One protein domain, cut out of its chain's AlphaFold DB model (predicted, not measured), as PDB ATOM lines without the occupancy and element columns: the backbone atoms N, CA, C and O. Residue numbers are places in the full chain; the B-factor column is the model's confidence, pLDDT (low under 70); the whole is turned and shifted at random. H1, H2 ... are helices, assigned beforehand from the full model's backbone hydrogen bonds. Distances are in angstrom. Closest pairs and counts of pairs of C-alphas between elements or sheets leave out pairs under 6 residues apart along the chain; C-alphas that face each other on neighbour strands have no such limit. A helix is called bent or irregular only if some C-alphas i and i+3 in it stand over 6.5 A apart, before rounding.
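Overview. This is residues 68 to 239 of the 243 residues of an uncharacterized protein of Nitrospira sp (UniProt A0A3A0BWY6). Two long helices, H4 and H7, run side by side in opposite ways and make the long axis; the hairpin of H5 and H6 covers the half where H4 ends and H7 begins, and a shorter pair, H1 and H3, is set slantwise over the other end. H4, H5, H6 and H7 form an up-and-down bundle, each helix running against the one before it. Residues 80 to 86, of which 83 to 86 belong to H2, stick out. The printed part has 172 residues with seven named helices, H1 to H7 in order, and no named strand: all helix, loose, with a radius of gyration of the C-alphas of 20.2 A, and spans of 64 by 32 by 21 A, only just elongated.

Arrangement. Begin with H1, residues 68 to 81, which touches H3, residues 92 to 105, at a shallow tilt of 24 degrees, opposite ways; their closest C-alphas, Leu 72 and Met 97, are 6.4 A apart. H2, residues 83 to 86, meets H1 only through their link and touches no helix. With residues 92 to 93 alone, H3 touches residues 229 to 236 of H7, residues 205 to 237, at a steep tilt of 55 degrees; the closest C-alphas are Leu 92 and Gly 229, 6.5 A. H4, residues 113 to 149, touches H7 at a shallow tilt of 8 degrees, opposite ways, closest at the C-alphas of Ala 142 and Glu 212, 5.3 A. H4 forms a hairpin with H5, residues 156 to 176; their closest C-alphas are Val 141 and Cys 163, 6.1 A. H5 forms another with H6, residues 180 to 199, closest at the C-alphas of Gln 171 and Val 183, 5.4 A. H6 and H7 are close but not clearly touching, with the C-alphas of Leu 182 and Val 218 7.5 A apart, while H5 and H7 are apart. Every O i to N i+4 pair is within hydrogen-bond range in H1, H3, H5, H6 and H7, and 30 of 33 are in H4; H2 is too short for one, and its 1 O i to N i+3 pair is not within range.

Along the chain. Find C-alpha 68 at (170.198, 190.533, 211.379), where H1 begins; it is 20.0 A long, and H3 is 19.9 A. H4 runs 56.2 A from C-alpha 113 at (172.380, 187.674, 201.062) and is irregular, with C-alphas 146 and 149 7.2 A apart. H5 is 30.7 A, H6 28.7 A, and H7 runs 48.3 A to C-alpha 237 at (180.116, 184.716, 202.872).

Size, cuts and confidence. The C-alphas farthest apart, Ser 70 and Gly 152, are 64.2 A apart. The printed part has no cut and no long link. Look for pLDDT under 70 at residues 83 to 87 and 149 to 156; the mean of the printed part is 89.7.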
ATOM      1  N   LEU A  68     168.925 189.853 211.170       90.19
ATOM      2  CA  LEU A  68     170.198 190.533 211.379       90.19
ATOM      3  C   LEU A  68     170.853 190.125 212.703       90.19
ATOM      4  O   LEU A  68     172.077 190.000 212.774       90.19
ATOM      5  N   LEU A  69     170.052 189.892 213.749       90.50
ATOM      6  CA  LEU A  69     170.553 189.451 215.052       90.50
ATOM      7  C   LEU A  69     171.192 188.065 214.955       90.50
ATOM      8  O   LEU A  69     172.271 187.841 215.506       90.50
ATOM      9  N   SER A  70     170.569 187.156 214.209       91.19
ATOM     10  CA  SER A  70     171.109 185.826 213.931       91.19
ATOM     11  C   SER A  70     172.454 185.900 213.201       91.19
ATOM     12  O   SER A  70     173.403 185.223 213.602       91.19
ATOM     13  N   LEU A  71     172.588 186.781 212.202       92.88
ATOM     14  CA  LEU A  71     173.861 187.005 211.508       92.88
ATOM     15  C   LEU A  71     174.936 187.607 212.429       92.88
ATOM     16  O   LEU A  71     176.076 187.146 212.425       92.88
ATOM     17  N   LEU A  72     174.594 188.612 213.241       93.62
ATOM     18  CA  LEU A  72     175.527 189.213 214.203       93.62
ATOM     19  C   LEU A  72     176.023 188.190 215.235       93.62
ATOM     20  O   LEU A  72     177.208 188.182 215.573       93.62
ATOM     21  N   ASN A  73     175.145 187.297 215.696       92.12
ATOM     22  CA  ASN A  73     175.517 186.196 216.581       92.12
ATOM     23  C   ASN A  73     176.435 185.187 215.879       92.12
ATOM     24  O   ASN A  73     177.425 184.758 216.471       92.12
ATOM     25  N   ALA A  74     176.163 184.851 214.613       92.44
ATOM     26  CA  ALA A  74     177.026 183.977 213.821       92.44
ATOM     27  C   ALA A  74     178.424 184.586 213.608       92.44
ATOM     28  O   ALA A  74     179.423 183.888 213.766       92.44
ATOM     29  N   LEU A  75     178.514 185.891 213.326       92.94
ATOM     30  CA  LEU A  75     179.785 186.614 213.195       92.94
ATOM     31  C   LEU A  75     180.565 186.670 214.515       92.94
ATOM     32  O   LEU A  75     181.784 186.507 214.516       92.94
ATOM     33  N   ARG A  76     179.876 186.851 215.647       91.69
ATOM     34  CA  ARG A  76     180.512 186.816 216.972       91.69
ATOM     35  C   ARG A  76     181.055 185.425 217.294       91.69
ATOM     36  O   ARG A  76     182.210 185.308 217.691       91.69
ATOM     37  N   ALA A  77     180.265 184.380 217.051       90.12
ATOM     38  CA  ALA A  77     180.712 182.998 217.215       90.12
ATOM     39  C   ALA A  77     181.900 182.672 216.293       90.12
ATOM     40  O   ALA A  77     182.851 182.023 216.723       90.12
ATOM     41  N   PHE A  78     181.881 183.167 215.052       88.12
ATOM     42  CA  PHE A  78     183.000 183.054 214.116       88.12
ATOM     43  C   PHE A  78     184.271 183.717 214.675       88.12
ATOM     44  O   PHE A  78     185.330 183.099 214.693       88.12
ATOM     45  N   GLN A  79     184.158 184.931 215.223       86.94
ATOM     46  CA  GLN A  79     185.282 185.645 215.838       86.94
ATOM     47  C   GLN A  79     185.839 184.940 217.088       86.94
ATOM     48  O   GLN A  79     187.044 184.973 217.337       86.94
ATOM     49  N   GLU A  80     184.974 184.323 217.895       85.75
ATOM     50  CA  GLU A  80     185.368 183.587 219.101       85.75
ATOM     51  C   GLU A  80     186.102 182.280 218.768       85.75
ATOM     52  O   GLU A  80     187.065 181.925 219.454       85.75
ATOM     53  N   GLN A  81     185.703 181.597 217.691       82.19
ATOM     54  CA  GLN A  81     186.347 180.366 217.220       82.19
ATOM     55  C   GLN A  81     187.777 180.589 216.717       82.19
ATOM     56  O   GLN A  81     188.606 179.687 216.834       82.19
ATOM     57  N   GLU A  82     188.096 181.783 216.209       72.38
ATOM     58  CA  GLU A  82     189.452 182.100 215.749       72.38
ATOM     59  C   GLU A  82     190.479 182.198 216.899       72.38
ATOM     60  O   GLU A  82     191.683 182.105 216.664       72.38
ATOM     61  N   GLY A  83     190.058 182.305 218.164       61.06
ATOM     62  CA  GLY A  83     190.969 182.375 219.312       61.06
ATOM     63  C   GLY A  83     191.955 183.565 219.267       61.06
ATOM     64  O   GLY A  83     191.997 184.346 218.318       61.06
ATOM     65  N   PRO A  84     192.791 183.762 220.302       60.31
ATOM     66  CA  PRO A  84     193.740 184.881 220.339       60.31
ATOM     67  C   PRO A  84     194.876 184.756 219.309       60.31
ATOM     68  O   PRO A  84     195.461 185.765 218.926       60.31
ATOM     69  N   SER A  85     195.181 183.535 218.857       56.22
ATOM     70  CA  SER A  85     196.263 183.241 217.906       56.22
ATOM     71  C   SER A  85     195.798 183.100 216.454       56.22
ATOM     72  O   SER A  85     196.642 183.119 215.564       56.22
ATOM     73  N   GLY A  86     194.493 182.945 216.210       57.78
ATOM     74  CA  GLY A  86     193.916 182.828 214.869       57.78
ATOM     75  C   GLY A  86     193.159 184.070 214.413       57.78
ATOM     76  O   GLY A  86     192.637 184.050 213.306       57.78
ATOM     77  N   ARG A  87     193.138 185.160 215.202       68.12
ATOM     78  CA  ARG A  87     192.642 186.461 214.726       68.12
ATOM     79  C   ARG A  87     193.363 186.825 213.439       68.12
ATOM     80  O   ARG A  87     194.580 187.037 213.449       68.12
ATOM     81  N   SER A  88     192.605 186.914 212.354       77.81
ATOM     82  CA  SER A  88     193.166 187.301 211.069       77.81
ATOM     83  C   SER A  88     193.900 188.642 211.166       77.81
ATOM     84  O   SER A  88     193.463 189.582 211.836       77.81
ATOM     85  N   ALA A  89     195.025 188.733 210.453       82.75
ATOM     86  CA  ALA A  89     195.848 189.935 210.384       82.75
ATOM     87  C   ALA A  89     195.078 191.158 209.851       82.75
ATOM     88  O   ALA A  89     195.463 192.295 210.137       82.75
ATOM     89  N   ARG A  90     194.006 190.933 209.077       91.38
ATOM     90  CA  ARG A  90     193.186 191.994 208.490       91.38
ATOM     91  C   ARG A  90     192.100 192.505 209.438       91.38
ATOM     92  O   ARG A  90     191.943 193.725 209.554       91.38
ATOM     93  N   GLY A  91     191.371 191.606 210.096       90.50
ATOM     94  CA  GLY A  91     190.344 191.942 211.080       90.50
ATOM     95  C   GLY A  91     189.093 192.576 210.461       90.50
ATOM     96  O   GLY A  91     188.613 193.605 210.947       90.50
ATOM     97  N   LEU A  92     188.569 191.999 209.375       93.62
ATOM     98  CA  LEU A  92     187.322 192.434 208.736       93.62
ATOM     99  C   LEU A  92     186.088 192.083 209.557       93.62
ATOM    100  O   LEU A  92     185.154 192.878 209.564       93.62
ATOM    101  N   VAL A  93     186.076 190.953 210.272       93.19
ATOM    102  CA  VAL A  93     184.883 190.507 211.026       93.19
ATOM    103  C   VAL A  93     184.342 191.616 211.935       93.19
ATOM    104  O   VAL A  93     183.159 191.941 211.887       93.19
ATOM    105  N   GLY A  94     185.221 192.275 212.698       92.69
ATOM    106  CA  GLY A  94     184.828 193.385 213.570       92.69
ATOM    107  C   GLY A  94     184.297 194.607 212.809       92.69
ATOM    108  O   GLY A  94     183.340 195.236 213.251       92.69
ATOM    109  N   GLN A  95     184.867 194.922 211.642       94.19
ATOM    110  CA  GLN A  95     184.420 196.042 210.804       94.19
ATOM    111  C   GLN A  95     183.059 195.763 210.157       94.19
ATOM    112  O   GLN A  95     182.204 196.647 210.092       94.19
ATOM    113  N   VAL A  96     182.835 194.524 209.715       95.75
ATOM    114  CA  VAL A  96     181.549 194.069 209.179       95.75
ATOM    115  C   VAL A  96     180.485 194.114 210.271       95.75
ATOM    116  O   VAL A  96     179.427 194.698 210.048       95.75
ATOM    117  N   MET A  97     180.776 193.590 211.467       94.81
ATOM    118  CA  MET A  97     179.873 193.689 212.619       94.81
ATOM    119  C   MET A  97     179.525 195.145 212.937       94.81
ATOM    120  O   MET A  97     178.348 195.471 213.040       94.81
ATOM    121  N   GLN A  98     180.515 196.041 213.002       95.06
ATOM    122  CA  GLN A  98     180.275 197.464 213.254       95.06
ATOM    123  C   GLN A  98     179.357 198.097 212.193       95.06
ATOM    124  O   GLN A  98     178.467 198.879 212.532       95.06
ATOM    125  N   ARG A  99     179.542 197.755 210.910       94.81
ATOM    126  CA  ARG A  99     178.697 198.254 209.812       94.81
ATOM    127  C   ARG A  99     177.262 197.731 209.911       94.81
ATOM    128  O   ARG A  99     176.321 198.498 209.720       94.81
ATOM    129  N   LEU A 100     177.085 196.457 210.256       94.88
ATOM    130  CA  LEU A 100     175.769 195.850 210.477       94.88
ATOM    131  C   LEU A 100     175.063 196.439 211.708       94.88
ATOM    132  O   LEU A 100     173.886 196.777 211.635       94.88
ATOM    133  N   GLU A 101     175.780 196.634 212.815       95.12
ATOM    134  CA  GLU A 101     175.260 197.277 214.027       95.12
ATOM    135  C   GLU A 101     174.844 198.731 213.772       95.12
ATOM    136  O   GLU A 101     173.842 199.197 214.318       95.12
ATOM    137  N   GLN A 102     175.580 199.462 212.929       94.81
ATOM    138  CA  GLN A 102     175.175 200.796 212.495       94.81
ATOM    139  C   GLN A 102     173.860 200.752 211.705       94.81
ATOM    140  O   GLN A 102     172.986 201.579 211.962       94.81
ATOM    141  N   GLY A 103     173.695 199.776 210.806       92.88
ATOM    142  CA  GLY A 103     172.425 199.531 210.115       92.88
ATOM    143  C   GLY A 103     171.289 199.207 211.089       92.88
ATOM    144  O   GLY A 103     170.210 199.786 210.991       92.88
ATOM    145  N   ALA A 104     171.545 198.368 212.099       91.88
ATOM    146  CA  ALA A 104     170.562 198.034 213.132       91.88
ATOM    147  C   ALA A 104     170.082 199.274 213.903       91.88
ATOM    148  O   ALA A 104     168.887 199.459 214.124       91.88
ATOM    149  N   ARG A 105     171.002 200.185 214.254       93.44
ATOM    150  CA  ARG A 105     170.666 201.474 214.893       93.44
ATOM    151  C   ARG A 105     169.833 202.390 213.995       93.44
ATOM    152  O   ARG A 105     169.158 203.275 214.507       93.44
ATOM    153  N   GLN A 106     169.888 202.190 212.680       93.00
ATOM    154  CA  GLN A 106     169.082 202.902 211.685       93.00
ATOM    155  C   GLN A 106     167.752 202.190 211.377       93.00
ATOM    156  O   GLN A 106     166.995 202.668 210.538       93.00
ATOM    157  N   GLY A 107     167.442 201.087 212.069       90.44
ATOM    158  CA  GLY A 107     166.185 200.348 211.932       90.44
ATOM    159  C   GLY A 107     166.250 199.118 211.023       90.44
ATOM    160  O   GLY A 107     165.214 198.510 210.778       90.44
ATOM    161  N   MET A 108     167.433 198.728 210.536       91.56
ATOM    162  CA  MET A 108     167.606 197.487 209.772       91.56
ATOM    163  C   MET A 108     167.402 196.273 210.690       91.56
ATOM    164  O   MET A 108     168.143 196.093 211.654       91.56
ATOM    165  N   THR A 109     166.409 195.437 210.400       90.38
ATOM    166  CA  THR A 109     166.117 194.205 211.163       90.38
ATOM    167  C   THR A 109     166.446 192.940 210.381       90.38
ATOM    168  O   THR A 109     166.755 191.910 210.976       90.38
ATOM    169  N   THR A 110     166.434 193.023 209.054       91.69
ATOM    170  CA  THR A 110     166.793 191.943 208.137       91.69
ATOM    171  C   THR A 110     167.885 192.400 207.178       91.69
ATOM    172  O   THR A 110     168.107 193.596 206.985       91.69
ATOM    173  N   ILE A 111     168.612 191.442 206.611       90.38
ATOM    174  CA  ILE A 111     169.586 191.696 205.552       90.38
ATOM    175  C   ILE A 111     169.510 190.588 204.508       90.38
ATOM    176  O   ILE A 111     169.476 189.396 204.832       90.38
ATOM    177  N   SER A 112     169.497 190.980 203.236       89.56
ATOM    178  CA  SER A 112     169.552 190.019 202.139       89.56
ATOM    179  C   SER A 112     170.972 189.470 201.948       89.56
ATOM    180  O   SER A 112     171.980 190.138 202.201       89.56
ATOM    181  N   GLY A 113     171.079 188.252 201.411       87.81
ATOM    182  CA  GLY A 113     172.380 187.674 201.062       87.81
ATOM    183  C   GLY A 113     173.173 188.499 200.043       87.81
ATOM    184  O   GLY A 113     174.403 188.526 200.097       87.81
ATOM    185  N   CYS A 114     172.490 189.209 199.142       89.44
ATOM    186  CA  CYS A 114     173.127 190.112 198.186       89.44
ATOM    187  C   CYS A 114     173.711 191.355 198.858       89.44
ATOM    188  O   CYS A 114     174.844 191.725 198.556       89.44
ATOM    189  N   GLU A 115     172.985 191.981 199.784       91.31
ATOM    190  CA  GLU A 115     173.489 193.143 200.524       91.31
ATOM    191  C   GLU A 115     174.677 192.779 201.404       91.31
ATOM    192  O   GLU A 115     175.675 193.497 201.417       91.31
ATOM    193  N   PHE A 116     174.621 191.631 202.080       93.06
ATOM    194  CA  PHE A 116     175.753 191.169 202.871       93.06
ATOM    195  C   PHE A 116     176.985 190.902 201.997       93.06
ATOM    196  O   PHE A 116     178.073 191.391 202.298       93.06
ATOM    197  N   LYS A 117     176.821 190.211 200.861       92.69
ATOM    198  CA  LYS A 117     177.915 190.012 199.892       92.69
ATOM    199  C   LYS A 117     178.459 191.332 199.355       92.69
ATOM    200  O   LYS A 117     179.668 191.443 199.183       92.69
ATOM    201  N   LYS A 118     177.599 192.331 199.143       94.12
ATOM    202  CA  LYS A 118     178.008 193.677 198.733       94.12
ATOM    203  C   LYS A 118     178.843 194.377 199.806       94.12
ATOM    204  O   LYS A 118     179.871 194.958 199.494       94.12
ATOM    205  N   ILE A 119     178.461 194.270 201.080       95.12
ATOM    206  CA  ILE A 119     179.284 194.788 202.183       95.12
ATOM    207  C   ILE A 119     180.678 194.149 202.157       95.12
ATOM    208  O   ILE A 119     181.677 194.853 202.292       95.12
ATOM    209  N   LEU A 120     180.758 192.831 201.958       95.69
ATOM    210  CA  LEU A 120     182.033 192.115 201.880       95.69
ATOM    211  C   LEU A 120     182.859 192.497 200.641       95.69
ATOM    212  O   LEU A 120     184.086 192.584 200.740       95.69
ATOM    213  N   SER A 121     182.217 192.728 199.489       95.50
ATOM    214  CA  SER A 121     182.912 193.191 198.283       95.50
ATOM    215  C   SER A 121     183.439 194.610 198.446       95.50
ATOM    216  O   SER A 121     184.582 194.845 198.089       95.50
ATOM    217  N   ASP A 122     182.687 195.518 199.079       95.94
ATOM    218  CA  ASP A 122     183.145 196.893 199.321       95.94
ATOM    219  C   ASP A 122     184.491 196.915 200.074       95.94
ATOM    220  O   ASP A 122     185.399 197.662 199.716       95.94
ATOM    221  N   PHE A 123     184.649 196.077 201.108       95.12
ATOM    222  CA  PHE A 123     185.917 195.971 201.841       95.12
ATOM    223  C   PHE A 123     187.048 195.417 200.969       95.12
ATOM    224  O   PHE A 123     188.167 195.928 201.017       95.12
ATOM    225  N   ARG A 124     186.754 194.399 200.153       94.12
ATOM    226  CA  ARG A 124     187.724 193.801 199.225       94.12
ATOM    227  C   ARG A 124     188.194 194.814 198.185       94.12
ATOM    228  O   ARG A 124     189.392 194.909 197.942       94.12
ATOM    229  N   ASP A 125     187.270 195.587 197.631       95.81
ATOM    230  CA  ASP A 125     187.550 196.590 196.611       95.81
ATOM    231  C   ASP A 125     188.422 197.717 197.178       95.81
ATOM    232  O   ASP A 125     189.365 198.156 196.521       95.81
ATOM    233  N   ILE A 126     188.153 198.160 198.413       96.06
ATOM    234  CA  ILE A 126     188.988 199.150 199.109       96.06
ATOM    235  C   ILE A 126     190.416 198.617 199.305       96.06
ATOM    236  O   ILE A 126     191.385 199.331 199.027       96.06
ATOM    237  N   ASP A 127     190.558 197.368 199.756       95.31
ATOM    238  CA  ASP A 127     191.862 196.741 199.978       95.31
ATOM    239  C   ASP A 127     192.639 196.561 198.663       95.31
ATOM    240  O   ASP A 127     193.835 196.857 198.605       95.31
ATOM    241  N   GLU A 128     191.970 196.126 197.593       95.00
ATOM    242  CA  GLU A 128     192.572 195.929 196.271       95.00
ATOM    243  C   GLU A 128     193.015 197.252 195.641       95.00
ATOM    244  O   GLU A 128     194.146 197.366 195.162       95.00
ATOM    245  N   GLN A 129     192.168 198.283 195.699       96.25
ATOM    246  CA  GLN A 129     192.522 199.619 195.221       96.25
ATOM    247  C   GLN A 129     193.752 200.152 195.957       96.25
ATOM    248  O   GLN A 129     194.689 200.646 195.328       96.25
ATOM    249  N   LEU A 130     193.795 200.008 197.284       96.75
ATOM    250  CA  LEU A 130     194.956 200.412 198.068       96.75
ATOM    251  C   LEU A 130     196.206 199.599 197.702       96.75
ATOM    252  O   LEU A 130     197.280 200.184 197.558       96.75
ATOM    253  N   LEU A 131     196.076 198.285 197.496       96.62
ATOM    254  CA  LEU A 131     197.184 197.423 197.083       96.62
ATOM    255  C   LEU A 131     197.785 197.871 195.742       96.62
ATOM    256  O   LEU A 131     199.009 197.963 195.612       96.62
ATOM    257  N   VAL A 132     196.938 198.185 194.758       96.75
ATOM    258  CA  VAL A 132     197.368 198.721 193.458       96.75
ATOM    259  C   VAL A 132     198.144 200.024 193.647       96.75
ATOM    260  O   VAL A 132     199.235 200.179 193.095       96.75
ATOM    261  N   LEU A 133     197.624 200.938 194.471       96.06
ATOM    262  CA  LEU A 133     198.282 202.216 194.730       96.06
ATOM    263  C   LEU A 133     199.651 202.040 195.388       96.06
ATOM    264  O   LEU A 133     200.629 202.611 194.909       96.06
ATOM    265  N   ILE A 134     199.770 201.240 196.451       96.12
ATOM    266  CA  ILE A 134     201.065 201.088 197.127       96.12
ATOM    267  C   ILE A 134     202.097 200.385 196.242       96.12
ATOM    268  O   ILE A 134     203.268 200.766 196.275       96.12
ATOM    269  N   ARG A 135     201.678 199.409 195.420       96.00
ATOM    270  CA  ARG A 135     202.558 198.697 194.480       96.00
ATOM    271  C   ARG A 135     203.105 199.626 193.408       96.00
ATOM    272  O   ARG A 135     204.247 199.459 193.001       96.00
ATOM    273  N   ALA A 136     202.311 200.600 192.974       94.38
ATOM    274  CA  ALA A 136     202.765 201.601 192.023       94.38
ATOM    275  C   ALA A 136     203.696 202.634 192.675       94.38
ATOM    276  O   ALA A 136     204.695 203.021 192.082       94.38
ATOM    277  N   GLN A 137     203.380 203.086 193.890       94.12
ATOM    278  CA  GLN A 137     203.941 204.333 194.419       94.12
ATOM    279  C   GLN A 137     205.129 204.136 195.359       94.12
ATOM    280  O   GLN A 137     206.102 204.885 195.289       94.12
ATOM    281  N   LEU A 138     205.108 203.114 196.219       94.44
ATOM    282  CA  LEU A 138     206.208 202.896 197.160       94.44
ATOM    283  C   LEU A 138     207.544 202.545 196.481       94.44
ATOM    284  O   LEU A 138     208.574 203.051 196.939       94.44
ATOM    285  N   PRO A 139     207.584 201.753 195.389       93.62
ATOM    286  CA  PRO A 139     208.823 201.545 194.644       93.62
ATOM    287  C   PRO A 139     209.384 202.836 194.041       93.62
ATOM    288  O   PRO A 139     210.597 203.023 194.052       93.62
ATOM    289  N   ASN A 140     208.524 203.753 193.586       92.12
ATOM    290  CA  ASN A 140     208.966 205.047 193.059       92.12
ATOM    291  C   ASN A 140     209.619 205.894 194.157       92.12
ATOM    292  O   ASN A 140     210.672 206.478 193.933       92.12
ATOM    293  N   VAL A 141     209.059 205.900 195.374       91.69
ATOM    294  CA  VAL A 141     209.685 206.580 196.523       91.69
ATOM    295  C   VAL A 141     211.065 205.990 196.829       91.69
ATOM    296  O   VAL A 141     212.015 206.734 197.066       91.69
ATOM    297  N   ALA A 142     211.195 204.660 196.799       91.31
ATOM    298  CA  ALA A 142     212.477 203.986 196.989       91.31
ATOM    299  C   ALA A 142     213.506 204.396 195.916       91.31
ATOM    300  O   ALA A 142     214.645 204.708 196.253       91.31
ATOM    301  N   GLN A 143     213.095 204.466 194.647       90.25
ATOM    302  CA  GLN A 143     213.955 204.917 193.548       90.25
ATOM    303  C   GLN A 143     214.358 206.388 193.692       90.25
ATOM    304  O   GLN A 143     215.532 206.713 193.538       90.25
ATOM    305  N   THR A 144     213.430 207.279 194.052       88.69
ATOM    306  CA  THR A 144     213.751 208.690 194.314       88.69
ATOM    307  C   THR A 144     214.821 208.811 195.393       88.69
ATOM    308  O   THR A 144     215.797 209.528 195.198       88.69
ATOM    309  N   LEU A 145     214.675 208.072 196.500       86.69
ATOM    310  CA  LEU A 145     215.659 208.042 197.585       86.69
ATOM    311  C   LEU A 145     217.032 207.541 197.119       86.69
ATOM    312  O   LEU A 145     218.047 208.098 197.532       86.69
ATOM    313  N   HIS A 146     217.061 206.522 196.259       86.75
ATOM    314  CA  HIS A 146     218.290 205.982 195.676       86.75
ATOM    315  C   HIS A 146     219.065 207.032 194.874       86.75
ATOM    316  O   HIS A 146     220.288 207.125 194.964       86.75
ATOM    317  N   HIS A 147     218.344 207.848 194.109       83.25
ATOM    318  CA  HIS A 147     218.937 208.845 193.230       83.25
ATOM    319  C   HIS A 147     219.264 210.175 193.924       83.25
ATOM    320  O   HIS A 147     219.829 211.062 193.281       83.25
ATOM    321  N   LEU A 148     218.984 210.327 195.223       77.56
ATOM    322  CA  LEU A 148     219.279 211.567 195.951       77.56
ATOM    323  C   LEU A 148     220.760 211.955 195.928       77.56
ATOM    324  O   LEU A 148     221.052 213.138 195.830       77.56
ATOM    325  N   ASP A 149     221.684 210.991 195.942       65.25
ATOM    326  CA  ASP A 149     223.125 211.278 195.835       65.25
ATOM    327  C   ASP A 149     223.536 211.736 194.417       65.25
ATOM    328  O   ASP A 149     224.587 212.353 194.242       65.25
ATOM    329  N   SER A 150     222.719 211.438 193.396       60.25
ATOM    330  CA  SER A 150     222.964 211.809 191.992       60.25
ATOM    331  C   SER A 150     222.316 213.132 191.569       60.25
ATOM    332  O   SER A 150     222.754 213.731 190.587       60.25
ATOM    333  N   TYR A 151     221.312 213.610 192.305       55.66
ATOM    334  CA  TYR A 151     220.738 214.939 192.112       55.66
ATOM    335  C   TYR A 151     221.507 215.937 192.983       55.66
ATOM    336  O   TYR A 151     221.560 215.802 194.200       55.66
ATOM    337  N   GLY A 152     222.097 216.974 192.387       54.72
ATOM    338  CA  GLY A 152     222.554 218.113 193.187       54.72
ATOM    339  C   GLY A 152     221.384 218.666 194.016       54.72
ATOM    340  O   GLY A 152     220.253 218.693 193.531       54.72
ATOM    341  N   ASN A 153     221.645 219.129 195.246       57.12
ATOM    342  CA  ASN A 153     220.626 219.535 196.236       57.12
ATOM    343  C   ASN A 153     219.522 220.497 195.732       57.12
ATOM    344  O   ASN A 153     218.516 220.644 196.410       57.12
ATOM    345  N   SER A 154     219.692 221.180 194.594       58.94
ATOM    346  CA  SER A 154     218.696 222.112 194.043       58.94
ATOM    347  C   SER A 154     217.604 221.443 193.193       58.94
ATOM    348  O   SER A 154     216.510 221.993 193.106       58.94
ATOM    349  N   ASP A 155     217.873 220.284 192.581       62.72
ATOM    350  CA  ASP A 155     216.926 219.610 191.669       62.72
ATOM    351  C   ASP A 155     216.128 218.491 192.362       62.72
ATOM    352  O   ASP A 155     215.101 218.041 191.851       62.72
ATOM    353  N   ALA A 156     216.566 218.059 193.549       68.69
ATOM    354  CA  ALA A 156     215.917 217.009 194.336       68.69
ATOM    355  C   ALA A 156     214.650 217.487 195.074       68.69
ATOM    356  O   ALA A 156     213.725 216.701 195.291       68.69
ATOM    357  N   ASP A 157     214.580 218.774 195.432       74.12
ATOM    358  CA  ASP A 157     213.490 219.363 196.220       74.12
ATOM    359  C   ASP A 157     212.086 219.189 195.595       74.12
ATOM    360  O   ASP A 157     211.178 218.745 196.306       74.12
ATOM    361  N   PRO A 158     211.828 219.481 194.301       83.88
ATOM    362  CA  PRO A 158     210.491 219.302 193.726       83.88
ATOM    363  C   PRO A 158     210.066 217.827 193.658       83.88
ATOM    364  O   PRO A 158     208.902 217.511 193.906       83.88
ATOM    365  N   VAL A 159     211.004 216.918 193.373       85.88
ATOM    366  CA  VAL A 159     210.729 215.475 193.289       85.88
ATOM    367  C   VAL A 159     210.414 214.905 194.673       85.88
ATOM    368  O   VAL A 159     209.437 214.174 194.839       85.88
ATOM    369  N   LEU A 160     211.188 215.288 195.691       86.00
ATOM    370  CA  LEU A 160     210.939 214.897 197.078       86.00
ATOM    371  C   LEU A 160     209.603 215.436 197.597       86.00
ATOM    372  O   LEU A 160     208.863 214.698 198.248       86.00
ATOM    373  N   ASN A 161     209.258 216.687 197.280       88.50
ATOM    374  CA  ASN A 161     207.959 217.259 197.641       88.50
ATOM    375  C   ASN A 161     206.793 216.492 196.994       88.50
ATOM    376  O   ASN A 161     205.795 216.224 197.665       88.50
ATOM    377  N   ALA A 162     206.926 216.070 195.733       90.19
ATOM    378  CA  ALA A 162     205.926 215.220 195.085       90.19
ATOM    379  C   ALA A 162     205.789 213.854 195.787       90.19
ATOM    380  O   ALA A 162     204.673 213.385 196.010       90.19
ATOM    381  N   CYS A 163     206.900 213.239 196.213       91.94
ATOM    382  CA  CYS A 163     206.857 212.004 197.005       91.94
ATOM    383  C   CYS A 163     206.134 212.192 198.346       91.94
ATOM    384  O   CYS A 163     205.375 211.314 198.757       91.94
ATOM    385  N   VAL A 164     206.346 213.322 199.025       92.81
ATOM    386  CA  VAL A 164     205.659 213.646 200.285       92.81
ATOM    387  C   VAL A 164     204.145 213.728 200.077       92.81
ATOM    388  O   VAL A 164     203.405 213.067 200.807       92.81
ATOM    389  N   GLN A 165     203.688 214.453 199.053       92.62
ATOM    390  CA  GLN A 165     202.260 214.559 198.720       92.62
ATOM    391  C   GLN A 165     201.641 213.199 198.381       92.62
ATOM    392  O   GLN A 165     200.537 212.874 198.823       92.62
ATOM    393  N   GLU A 166     202.364 212.364 197.635       93.50
ATOM    394  CA  GLU A 166     201.883 211.029 197.296       93.50
ATOM    395  C   GLU A 166     201.752 210.140 198.542       93.50
ATOM    396  O   GLU A 166     200.767 209.418 198.696       93.50
ATOM    397  N   ILE A 167     202.683 210.238 199.495       95.88
ATOM    398  CA  ILE A 167     202.572 209.517 200.767       95.88
ATOM    399  C   ILE A 167     201.364 209.996 201.578       95.88
ATOM    400  O   ILE A 167     200.673 209.163 202.162       95.88
ATOM    401  N   GLU A 168     201.055 211.294 201.605       94.88
ATOM    402  CA  GLU A 168     199.849 211.814 202.275       94.88
ATOM    403  C   GLU A 168     198.559 211.253 201.658       94.88
ATOM    404  O   GLU A 168     197.610 210.889 202.373       94.88
ATOM    405  N   ARG A 169     198.538 211.113 200.328       95.12
ATOM    406  CA  ARG A 169     197.443 210.463 199.599       95.12
ATOM    407  C   ARG A 169     197.319 208.992 199.994       95.12
ATOM    408  O   ARG A 169     196.237 208.560 200.395       95.12
ATOM    409  N   LEU A 170     198.426 208.244 199.979       96.69
ATOM    410  CA  LEU A 170     198.463 206.840 200.404       96.69
ATOM    411  C   LEU A 170     198.018 206.663 201.858       96.69
ATOM    412  O   LEU A 170     197.275 205.732 202.158       96.69
ATOM    413  N   GLN A 171     198.413 207.562 202.764       96.81
ATOM    414  CA  GLN A 171     197.965 207.531 204.158       96.81
ATOM    415  C   GLN A 171     196.449 207.689 204.263       96.81
ATOM    416  O   GLN A 171     195.812 207.022 205.076       96.81
ATOM    417  N   SER A 172     195.861 208.574 203.456       95.75
ATOM    418  CA  SER A 172     194.414 208.796 203.444       95.75
ATOM    419  C   SER A 172     193.662 207.562 202.953       95.75
ATOM    420  O   SER A 172     192.671 207.178 203.574       95.75
ATOM    421  N   CYS A 173     194.162 206.892 201.913       96.44
ATOM    422  CA  CYS A 173     193.617 205.614 201.452       96.44
ATOM    423  C   CYS A 173     193.800 204.502 202.502       96.44
ATOM    424  O   CYS A 173     192.861 203.769 202.795       96.44
ATOM    425  N   ALA A 174     194.969 204.421 203.142       97.12
ATOM    426  CA  ALA A 174     195.243 203.451 204.202       97.12
ATOM    427  C   ALA A 174     194.340 203.639 205.430       97.12
ATOM    428  O   ALA A 174     193.901 202.655 206.025       97.12
ATOM    429  N   ARG A 175     194.009 204.887 205.789       96.38
ATOM    430  CA  ARG A 175     193.018 205.188 206.833       96.38
ATOM    431  C   ARG A 175     191.622 204.710 206.445       96.38
ATOM    432  O   ARG A 175     190.970 204.083 207.268       96.38
ATOM    433  N   GLN A 176     191.188 204.961 205.209       93.88
ATOM    434  CA  GLN A 176     189.886 204.488 204.714       93.88
ATOM    435  C   GLN A 176     189.787 202.958 204.734       93.88
ATOM    436  O   GLN A 176     188.755 202.414 205.108       93.88
ATOM    437  N   ALA A 177     190.885 202.267 204.422       94.94
ATOM    438  CA  ALA A 177     190.980 200.815 204.513       94.94
ATOM    439  C   ALA A 177     191.153 200.283 205.952       94.94
ATOM    440  O   ALA A 177     191.287 199.078 206.144       94.94
ATOM    441  N   ASN A 178     191.206 201.125 206.989       95.12
ATOM    442  CA  ASN A 178     191.550 200.707 208.358       95.12
ATOM    443  C   ASN A 178     192.882 199.922 208.446       95.12
ATOM    444  O   ASN A 178     193.061 199.048 209.295       95.12
ATOM    445  N   ALA A 179     193.845 200.236 207.577       95.75
ATOM    446  CA  ALA A 179     195.161 199.604 207.528       95.75
ATOM    447  C   ALA A 179     196.135 200.282 208.509       95.75
ATOM    448  O   ALA A 179     197.106 200.925 208.106       95.75
ATOM    449  N   ALA A 180     195.874 200.160 209.814       93.81
ATOM    450  CA  ALA A 180     196.581 200.908 210.861       93.81
ATOM    451  C   ALA A 180     198.117 200.788 210.785       93.81
ATOM    452  O   ALA A 180     198.819 201.796 210.831       93.81
ATOM    453  N   SER A 181     198.651 199.577 210.597       93.44
ATOM    454  CA  SER A 181     200.101 199.359 210.491       93.44
ATOM    455  C   SER A 181     200.721 200.045 209.269       93.44
ATOM    456  O   SER A 181     201.838 200.559 209.355       93.44
ATOM    457  N   LEU A 182     199.996 200.090 208.145       96.88
ATOM    458  CA  LEU A 182     200.435 200.800 206.945       96.88
ATOM    459  C   LEU A 182     200.407 202.315 207.173       96.88
ATOM    460  O   LEU A 182     201.368 202.991 206.821       96.88
ATOM    461  N   VAL A 183     199.364 202.841 207.827       97.62
ATOM    462  CA  VAL A 183     199.299 204.261 208.218       97.62
ATOM    463  C   VAL A 183     200.517 204.637 209.060       97.62
ATOM    464  O   VAL A 183     201.198 205.601 208.731       97.62
ATOM    465  N   THR A 184     200.853 203.857 210.093       97.19
ATOM    466  CA  THR A 184     202.031 204.119 210.937       97.19
ATOM    467  C   THR A 184     203.327 204.144 210.131       97.19
ATOM    468  O   THR A 184     204.149 205.044 210.313       97.19
ATOM    469  N   PHE A 185     203.516 203.183 209.223       97.62
ATOM    470  CA  PHE A 185     204.692 203.156 208.359       97.62
ATOM    471  C   PHE A 185     204.773 204.397 207.462       97.62
ATOM    472  O   PHE A 185     205.812 205.054 207.416       97.62
ATOM    473  N   LEU A 186     203.676 204.739 206.786       97.81
ATOM    474  CA  LEU A 186     203.613 205.887 205.886       97.81
ATOM    475  C   LEU A 186     203.800 207.214 206.634       97.81
ATOM    476  O   LEU A 186     204.409 208.130 206.090       97.81
ATOM    477  N   THR A 187     203.332 207.331 207.880       97.38
ATOM    478  CA  THR A 187     203.605 208.496 208.742       97.38
ATOM    479  C   THR A 187     205.093 208.625 209.051       97.38
ATOM    480  O   THR A 187     205.656 209.718 208.956       97.38
ATOM    481  N   GLY A 188     205.754 207.511 209.377       96.56
ATOM    482  CA  GLY A 188     207.200 207.491 209.597       96.56
ATOM    483  C   GLY A 188     207.984 207.868 208.338       96.56
ATOM    484  O   GLY A 188     208.920 208.663 208.412       96.56
ATOM    485  N   LEU A 189     207.573 207.350 207.177       95.88
ATOM    486  CA  LEU A 189     208.203 207.660 205.893       95.88
ATOM    487  C   LEU A 189     208.020 209.135 205.505       95.88
ATOM    488  O   LEU A 189     208.987 209.783 205.120       95.88
ATOM    489  N   HIS A 190     206.817 209.686 205.672       95.06
ATOM    490  CA  HIS A 190     206.536 211.111 205.456       95.06
ATOM    491  C   HIS A 190     207.419 212.011 206.324       95.06
ATOM    492  O   HIS A 190     208.070 212.927 205.817       95.06
ATOM    493  N   SER A 191     207.500 211.701 207.622       93.88
ATOM    494  CA  SER A 191     208.332 212.448 208.572       93.88
ATOM    495  C   SER A 191     209.809 212.383 208.182       93.88
ATOM    496  O   SER A 191     210.514 213.388 208.219       93.88
ATOM    497  N   PHE A 192     210.277 211.207 207.758       92.44
ATOM    498  CA  PHE A 192     211.642 211.010 207.281       92.44
ATOM    499  C   PHE A 192     211.957 211.857 206.039       92.44
ATOM    500  O   PHE A 192     212.969 212.557 206.030       92.44
ATOM    501  N   LEU A 193     211.085 211.847 205.024       90.62
ATOM    502  CA  LEU A 193     211.261 212.666 203.819       90.62
ATOM    503  C   LEU A 193     211.231 214.162 204.130       90.62
ATOM    504  O   LEU A 193     212.062 214.914 203.627       90.62
ATOM    505  N   SER A 194     210.328 214.584 205.011       90.38
ATOM    506  CA  SER A 194     210.220 215.980 205.429       90.38
ATOM    507  C   SER A 194     211.507 216.477 206.096       90.38
ATOM    508  O   SER A 194     211.956 217.581 205.803       90.38
ATOM    509  N   LEU A 195     212.158 215.656 206.930       89.31
ATOM    510  CA  LEU A 195     213.449 216.000 207.540       89.31
ATOM    511  C   LEU A 195     214.581 216.115 206.512       89.31
ATOM    512  O   LEU A 195     215.443 216.983 206.654       89.31
ATOM    513  N   ILE A 196     214.583 215.264 205.483       87.38
ATOM    514  CA  ILE A 196     215.564 215.343 204.391       87.38
ATOM    515  C   ILE A 196     215.429 216.674 203.658       87.38
ATOM    516  O   ILE A 196     216.434 217.358 203.483       87.38
ATOM    517  N   ILE A 197     214.200 217.062 203.301       86.19
ATOM    518  CA  ILE A 197     213.909 218.320 202.600       86.19
ATOM    519  C   ILE A 197     214.282 219.522 203.479       86.19
ATOM    520  O   ILE A 197     215.050 220.391 203.071       86.19
ATOM    521  N   GLN A 198     213.782 219.565 204.719       86.38
ATOM    522  CA  GLN A 198     213.946 220.716 205.614       86.38
ATOM    523  C   GLN A 198     215.405 220.976 205.998       86.38
ATOM    524  O   GLN A 198     215.828 222.128 206.083       86.38
ATOM    525  N   HIS A 199     216.178 219.916 206.238       84.31
ATOM    526  CA  HIS A 199     217.561 220.033 206.699       84.31
ATOM    527  C   HIS A 199     218.594 219.758 205.604       84.31
ATOM    528  O   HIS A 199     219.790 219.762 205.898       84.31
ATOM    529  N   ARG A 200     218.153 219.526 204.358       80.06
ATOM    530  CA  ARG A 200     219.009 219.198 203.204       80.06
ATOM    531  C   ARG A 200     219.999 218.079 203.528       80.06
ATOM    532  O   ARG A 200     221.204 218.199 203.295       80.06
ATOM    533  N   LEU A 201     219.485 217.019 204.154       80.31
ATOM    534  CA  LEU A 201     220.309 215.930 204.670       80.31
ATOM    535  C   LEU A 201     220.850 215.081 203.526       80.31
ATOM    536  O   LEU A 201     220.083 214.503 202.761       80.31
ATOM    537  N   VAL A 202     222.169 214.912 203.493       81.44
ATOM    538  CA  VAL A 202     222.809 213.891 202.661       81.44
ATOM    539  C   VAL A 202     222.725 212.555 203.395       81.44
ATOM    540  O   VAL A 202     223.188 212.414 204.533       81.44
ATOM    541  N   LEU A 203     222.091 211.568 202.768       83.06
ATOM    542  CA  LEU A 203     221.891 210.253 203.363       83.06
ATOM    543  C   LEU A 203     223.079 209.346 203.056       83.06
ATOM    544  O   LEU A 203     223.478 209.178 201.917       83.06
ATOM    545  N   ALA A 204     223.604 208.664 204.074       86.81
ATOM    546  CA  ALA A 204     224.572 207.601 203.820       86.81
ATOM    547  C   ALA A 204     223.905 206.449 203.030       86.81
ATOM    548  O   ALA A 204     222.805 206.041 203.423       86.81
ATOM    549  N   PRO A 205     224.587 205.813 202.055       87.19
ATOM    550  CA  PRO A 205     224.013 204.737 201.233       87.19
ATOM    551  C   PRO A 205     223.379 203.595 202.042       87.19
ATOM    552  O   PRO A 205     222.308 203.090 201.716       87.19
ATOM    553  N   ARG A 206     223.982 203.242 203.187       90.00
ATOM    554  CA  ARG A 206     223.430 202.241 204.122       90.00
ATOM    555  C   ARG A 206     222.035 202.590 204.656       90.00
ATOM    556  O   ARG A 206     221.248 201.693 204.934       90.00
ATOM    557  N   ARG A 207     221.740 203.881 204.855       89.06
ATOM    558  CA  ARG A 207     220.442 204.354 205.361       89.06
ATOM    559  C   ARG A 207     219.393 204.286 204.260       89.06
ATOM    560  O   ARG A 207     218.288 203.836 204.536       89.06
ATOM    561  N   VAL A 208     219.766 204.662 203.037       89.50
ATOM    562  CA  VAL A 208     218.910 204.526 201.852       89.50
ATOM    563  C   VAL A 208     218.525 203.058 201.650       89.50
ATOM    564  O   VAL A 208     217.342 202.731 201.682       89.50
ATOM    565  N   ALA A 209     219.508 202.152 201.622       91.38
ATOM    566  CA  ALA A 209     219.267 200.714 201.482       91.38
ATOM    567  C   ALA A 209     218.353 200.136 202.583       91.38
ATOM    568  O   ALA A 209     217.513 199.276 202.318       91.38
ATOM    569  N   ALA A 210     218.475 200.617 203.826       93.31
ATOM    570  CA  ALA A 210     217.599 200.195 204.919       93.31
ATOM    571  C   ALA A 210     216.138 200.638 204.705       93.31
ATOM    572  O   ALA A 210     215.218 199.867 204.985       93.31
ATOM    573  N   VAL A 211     215.916 201.854 204.191       93.19
ATOM    574  CA  VAL A 211     214.571 202.356 203.867       93.19
ATOM    575  C   VAL A 211     213.975 201.584 202.690       93.19
ATOM    576  O   VAL A 211     212.831 201.143 202.781       93.19
ATOM    577  N   GLU A 212     214.750 201.331 201.633       94.12
ATOM    578  CA  GLU A 212     214.325 200.506 200.494       94.12
ATOM    579  C   GLU A 212     213.920 199.087 200.934       94.12
ATOM    580  O   GLU A 212     212.857 198.581 200.558       94.12
ATOM    581  N   ALA A 213     214.735 198.447 201.780       95.44
ATOM    582  CA  ALA A 213     214.433 197.129 202.331       95.44
ATOM    583  C   ALA A 213     213.151 197.150 203.176       95.44
ATOM    584  O   ALA A 213     212.330 196.231 203.092       95.44
ATOM    585  N   ARG A 214     212.941 198.216 203.961       96.50
ATOM    586  CA  ARG A 214     211.725 198.374 204.761       96.50
ATOM    587  C   ARG A 214     210.488 198.581 203.889       96.50
ATOM    588  O   ARG A 214     209.474 197.950 204.170       96.50
ATOM    589  N   ILE A 215     210.577 199.391 202.833       96.38
ATOM    590  CA  ILE A 215     209.506 199.571 201.841       96.38
ATOM    591  C   ILE A 215     209.105 198.216 201.245       96.38
ATOM    592  O   ILE A 215     207.924 197.868 201.244       96.38
ATOM    593  N   ARG A 216     210.085 197.414 200.810       95.94
ATOM    594  CA  ARG A 216     209.832 196.083 200.239       95.94
ATOM    595  C   ARG A 216     209.158 195.146 201.241       95.94
ATOM    596  O   ARG A 216     208.184 194.485 200.903       95.94
ATOM    597  N   SER A 217     209.638 195.133 202.484       96.88
ATOM    598  CA  SER A 217     209.040 194.341 203.563       96.88
ATOM    599  C   SER A 217     207.588 194.738 203.847       96.88
ATOM    600  O   SER A 217     206.759 193.860 204.073       96.88
ATOM    601  N   VAL A 218     207.266 196.035 203.818       96.62
ATOM    602  CA  VAL A 218     205.894 196.523 204.028       96.62
ATOM    603  C   VAL A 218     204.981 196.136 202.871       96.62
ATOM    604  O   VAL A 218     203.860 195.713 203.132       96.62
ATOM    605  N   LEU A 219     205.453 196.219 201.623       96.38
ATOM    606  CA  LEU A 219     204.693 195.750 200.460       96.38
ATOM    607  C   LEU A 219     204.318 194.272 200.606       96.38
ATOM    608  O   LEU A 219     203.139 193.940 200.543       96.38
ATOM    609  N   THR A 220     205.289 193.403 200.903       96.31
ATOM    610  CA  THR A 220     205.030 191.968 201.112       96.31
ATOM    611  C   THR A 220     204.081 191.712 202.285       96.31
ATOM    612  O   THR A 220     203.183 190.878 202.192       96.31
ATOM    613  N   ALA A 221     204.244 192.436 203.396       95.75
ATOM    614  CA  ALA A 221     203.347 192.302 204.541       95.75
ATOM    615  C   ALA A 221     201.908 192.719 204.194       95.75
ATOM    616  O   ALA A 221     200.961 192.057 204.613       95.75
ATOM    617  N   PHE A 222     201.741 193.789 203.413       96.19
ATOM    618  CA  PHE A 222     200.427 194.267 203.000       96.19
ATOM    619  C   PHE A 222     199.758 193.336 201.981       96.19
ATOM    620  O   PHE A 222     198.558 193.108 202.059       96.19
ATOM    621  N   GLU A 223     200.522 192.720 201.079       95.88
ATOM    622  CA  GLU A 223     200.005 191.669 200.194       95.88
ATOM    623  C   GLU A 223     199.430 190.494 200.993       95.88
ATOM    624  O   GLU A 223     198.302 190.070 200.742       95.88
ATOM    625  N   GLY A 224     200.164 190.016 202.003       94.88
ATOM    626  CA  GLY A 224     199.672 188.977 202.910       94.88
ATOM    627  C   GLY A 224     198.432 189.414 203.697       94.88
ATOM    628  O   GLY A 224     197.509 188.627 203.889       94.88
ATOM    629  N   TRP A 225     198.376 190.682 204.101       95.50
ATOM    630  CA  TRP A 225     197.222 191.276 204.774       95.50
ATOM    631  C   TRP A 225     195.974 191.324 203.871       95.50
ATOM    632  O   TRP A 225     194.889 190.970 204.329       95.50
ATOM    633  N   CYS A 226     196.111 191.656 202.581       95.50
ATOM    634  CA  CYS A 226     195.007 191.594 201.613       95.50
ATOM    635  C   CYS A 226     194.517 190.157 201.390       95.50
ATOM    636  O   CYS A 226     193.311 189.917 201.359       95.50
ATOM    637  N   VAL A 227     195.437 189.192 201.269       95.00
ATOM    638  CA  VAL A 227     195.088 187.765 201.125       95.00
ATOM    639  C   VAL A 227     194.327 187.262 202.354       95.00
ATOM    640  O   VAL A 227     193.319 186.572 202.212       95.00
ATOM    641  N   ALA A 228     194.757 187.652 203.557       92.94
ATOM    642  CA  ALA A 228     194.036 187.337 204.788       92.94
ATOM    643  C   ALA A 228     192.609 187.916 204.772       92.94
ATOM    644  O   ALA A 228     191.654 187.205 205.078       92.94
ATOM    645  N   GLY A 229     192.444 189.167 204.325       93.88
ATOM    646  CA  GLY A 229     191.131 189.799 204.161       93.88
ATOM    647  C   GLY A 229     190.215 189.087 203.164       93.88
ATOM    648  O   GLY A 229     189.030 188.898 203.431       93.88
ATOM    649  N   GLN A 230     190.755 188.627 202.033       94.06
ATOM    650  CA  GLN A 230     189.993 187.824 201.071       94.06
ATOM    651  C   GLN A 230     189.504 186.514 201.699       94.06
ATOM    652  O   GLN A 230     188.326 186.183 201.562       94.06
ATOM    653  N   GLY A 231     190.374 185.826 202.446       92.75
ATOM    654  CA  GLY A 231     190.021 184.616 203.189       92.75
ATOM    655  C   GLY A 231     188.917 184.849 204.223       92.75
ATOM    656  O   GLY A 231     187.976 184.058 204.299       92.75
ATOM    657  N   GLU A 232     188.977 185.961 204.964       92.88
ATOM    658  CA  GLU A 232     187.915 186.369 205.891       92.88
ATOM    659  C   GLU A 232     186.583 186.618 205.173       92.88
ATOM    660  O   GLU A 232     185.550 186.103 205.602       92.88
ATOM    661  N   CYS A 233     186.581 187.374 204.068       93.56
ATOM    662  CA  CYS A 233     185.369 187.613 203.281       93.56
ATOM    663  C   CYS A 233     184.766 186.306 202.756       93.56
ATOM    664  O   CYS A 233     183.553 186.110 202.833       93.56
ATOM    665  N   ASP A 234     185.597 185.399 202.246       92.75
ATOM    666  CA  ASP A 234     185.131 184.111 201.740       92.75
ATOM    667  C   ASP A 234     184.547 183.248 202.865       92.75
ATOM    668  O   ASP A 234     183.507 182.618 202.670       92.75
ATOM    669  N   ALA A 235     185.159 183.250 204.052       91.62
ATOM    670  CA  ALA A 235     184.631 182.558 205.224       91.62
ATOM    671  C   ALA A 235     183.291 183.154 205.688       91.62
ATOM    672  O   ALA A 235     182.317 182.416 205.838       91.62
ATOM    673  N   MET A 236     183.209 184.483 205.822       92.56
ATOM    674  CA  MET A 236     181.982 185.181 206.215       92.56
ATOM    675  C   MET A 236     180.846 184.961 205.215       92.56
ATOM    676  O   MET A 236     179.703 184.779 205.624       92.56
ATOM    677  N   SER A 237     181.137 184.914 203.912       91.44
ATOM    678  CA  SER A 237     180.116 184.716 202.872       91.44
ATOM    679  C   SER A 237     179.322 183.409 203.014       91.44
ATOM    680  O   SER A 237     178.205 183.319 202.507       91.44
ATOM    681  N   ARG A 238     179.881 182.417 203.723       89.69
ATOM    682  CA  ARG A 238     179.267 181.106 203.989       89.69
ATOM    683  C   ARG A 238     178.379 181.093 205.236       89.69
ATOM    684  O   ARG A 238     177.745 180.077 205.497       89.69
ATOM    685  N   LEU A 239     178.350 182.180 206.013       86.38
ATOM    686  CA  LEU A 239     177.523 182.278 207.223       86.38
ATOM    687  C   LEU A 239     176.035 182.437 206.903       86.38
ATOM    688  O   LEU A 239     175.196 182.119 207.743       86.38
TER     689      LEU A 239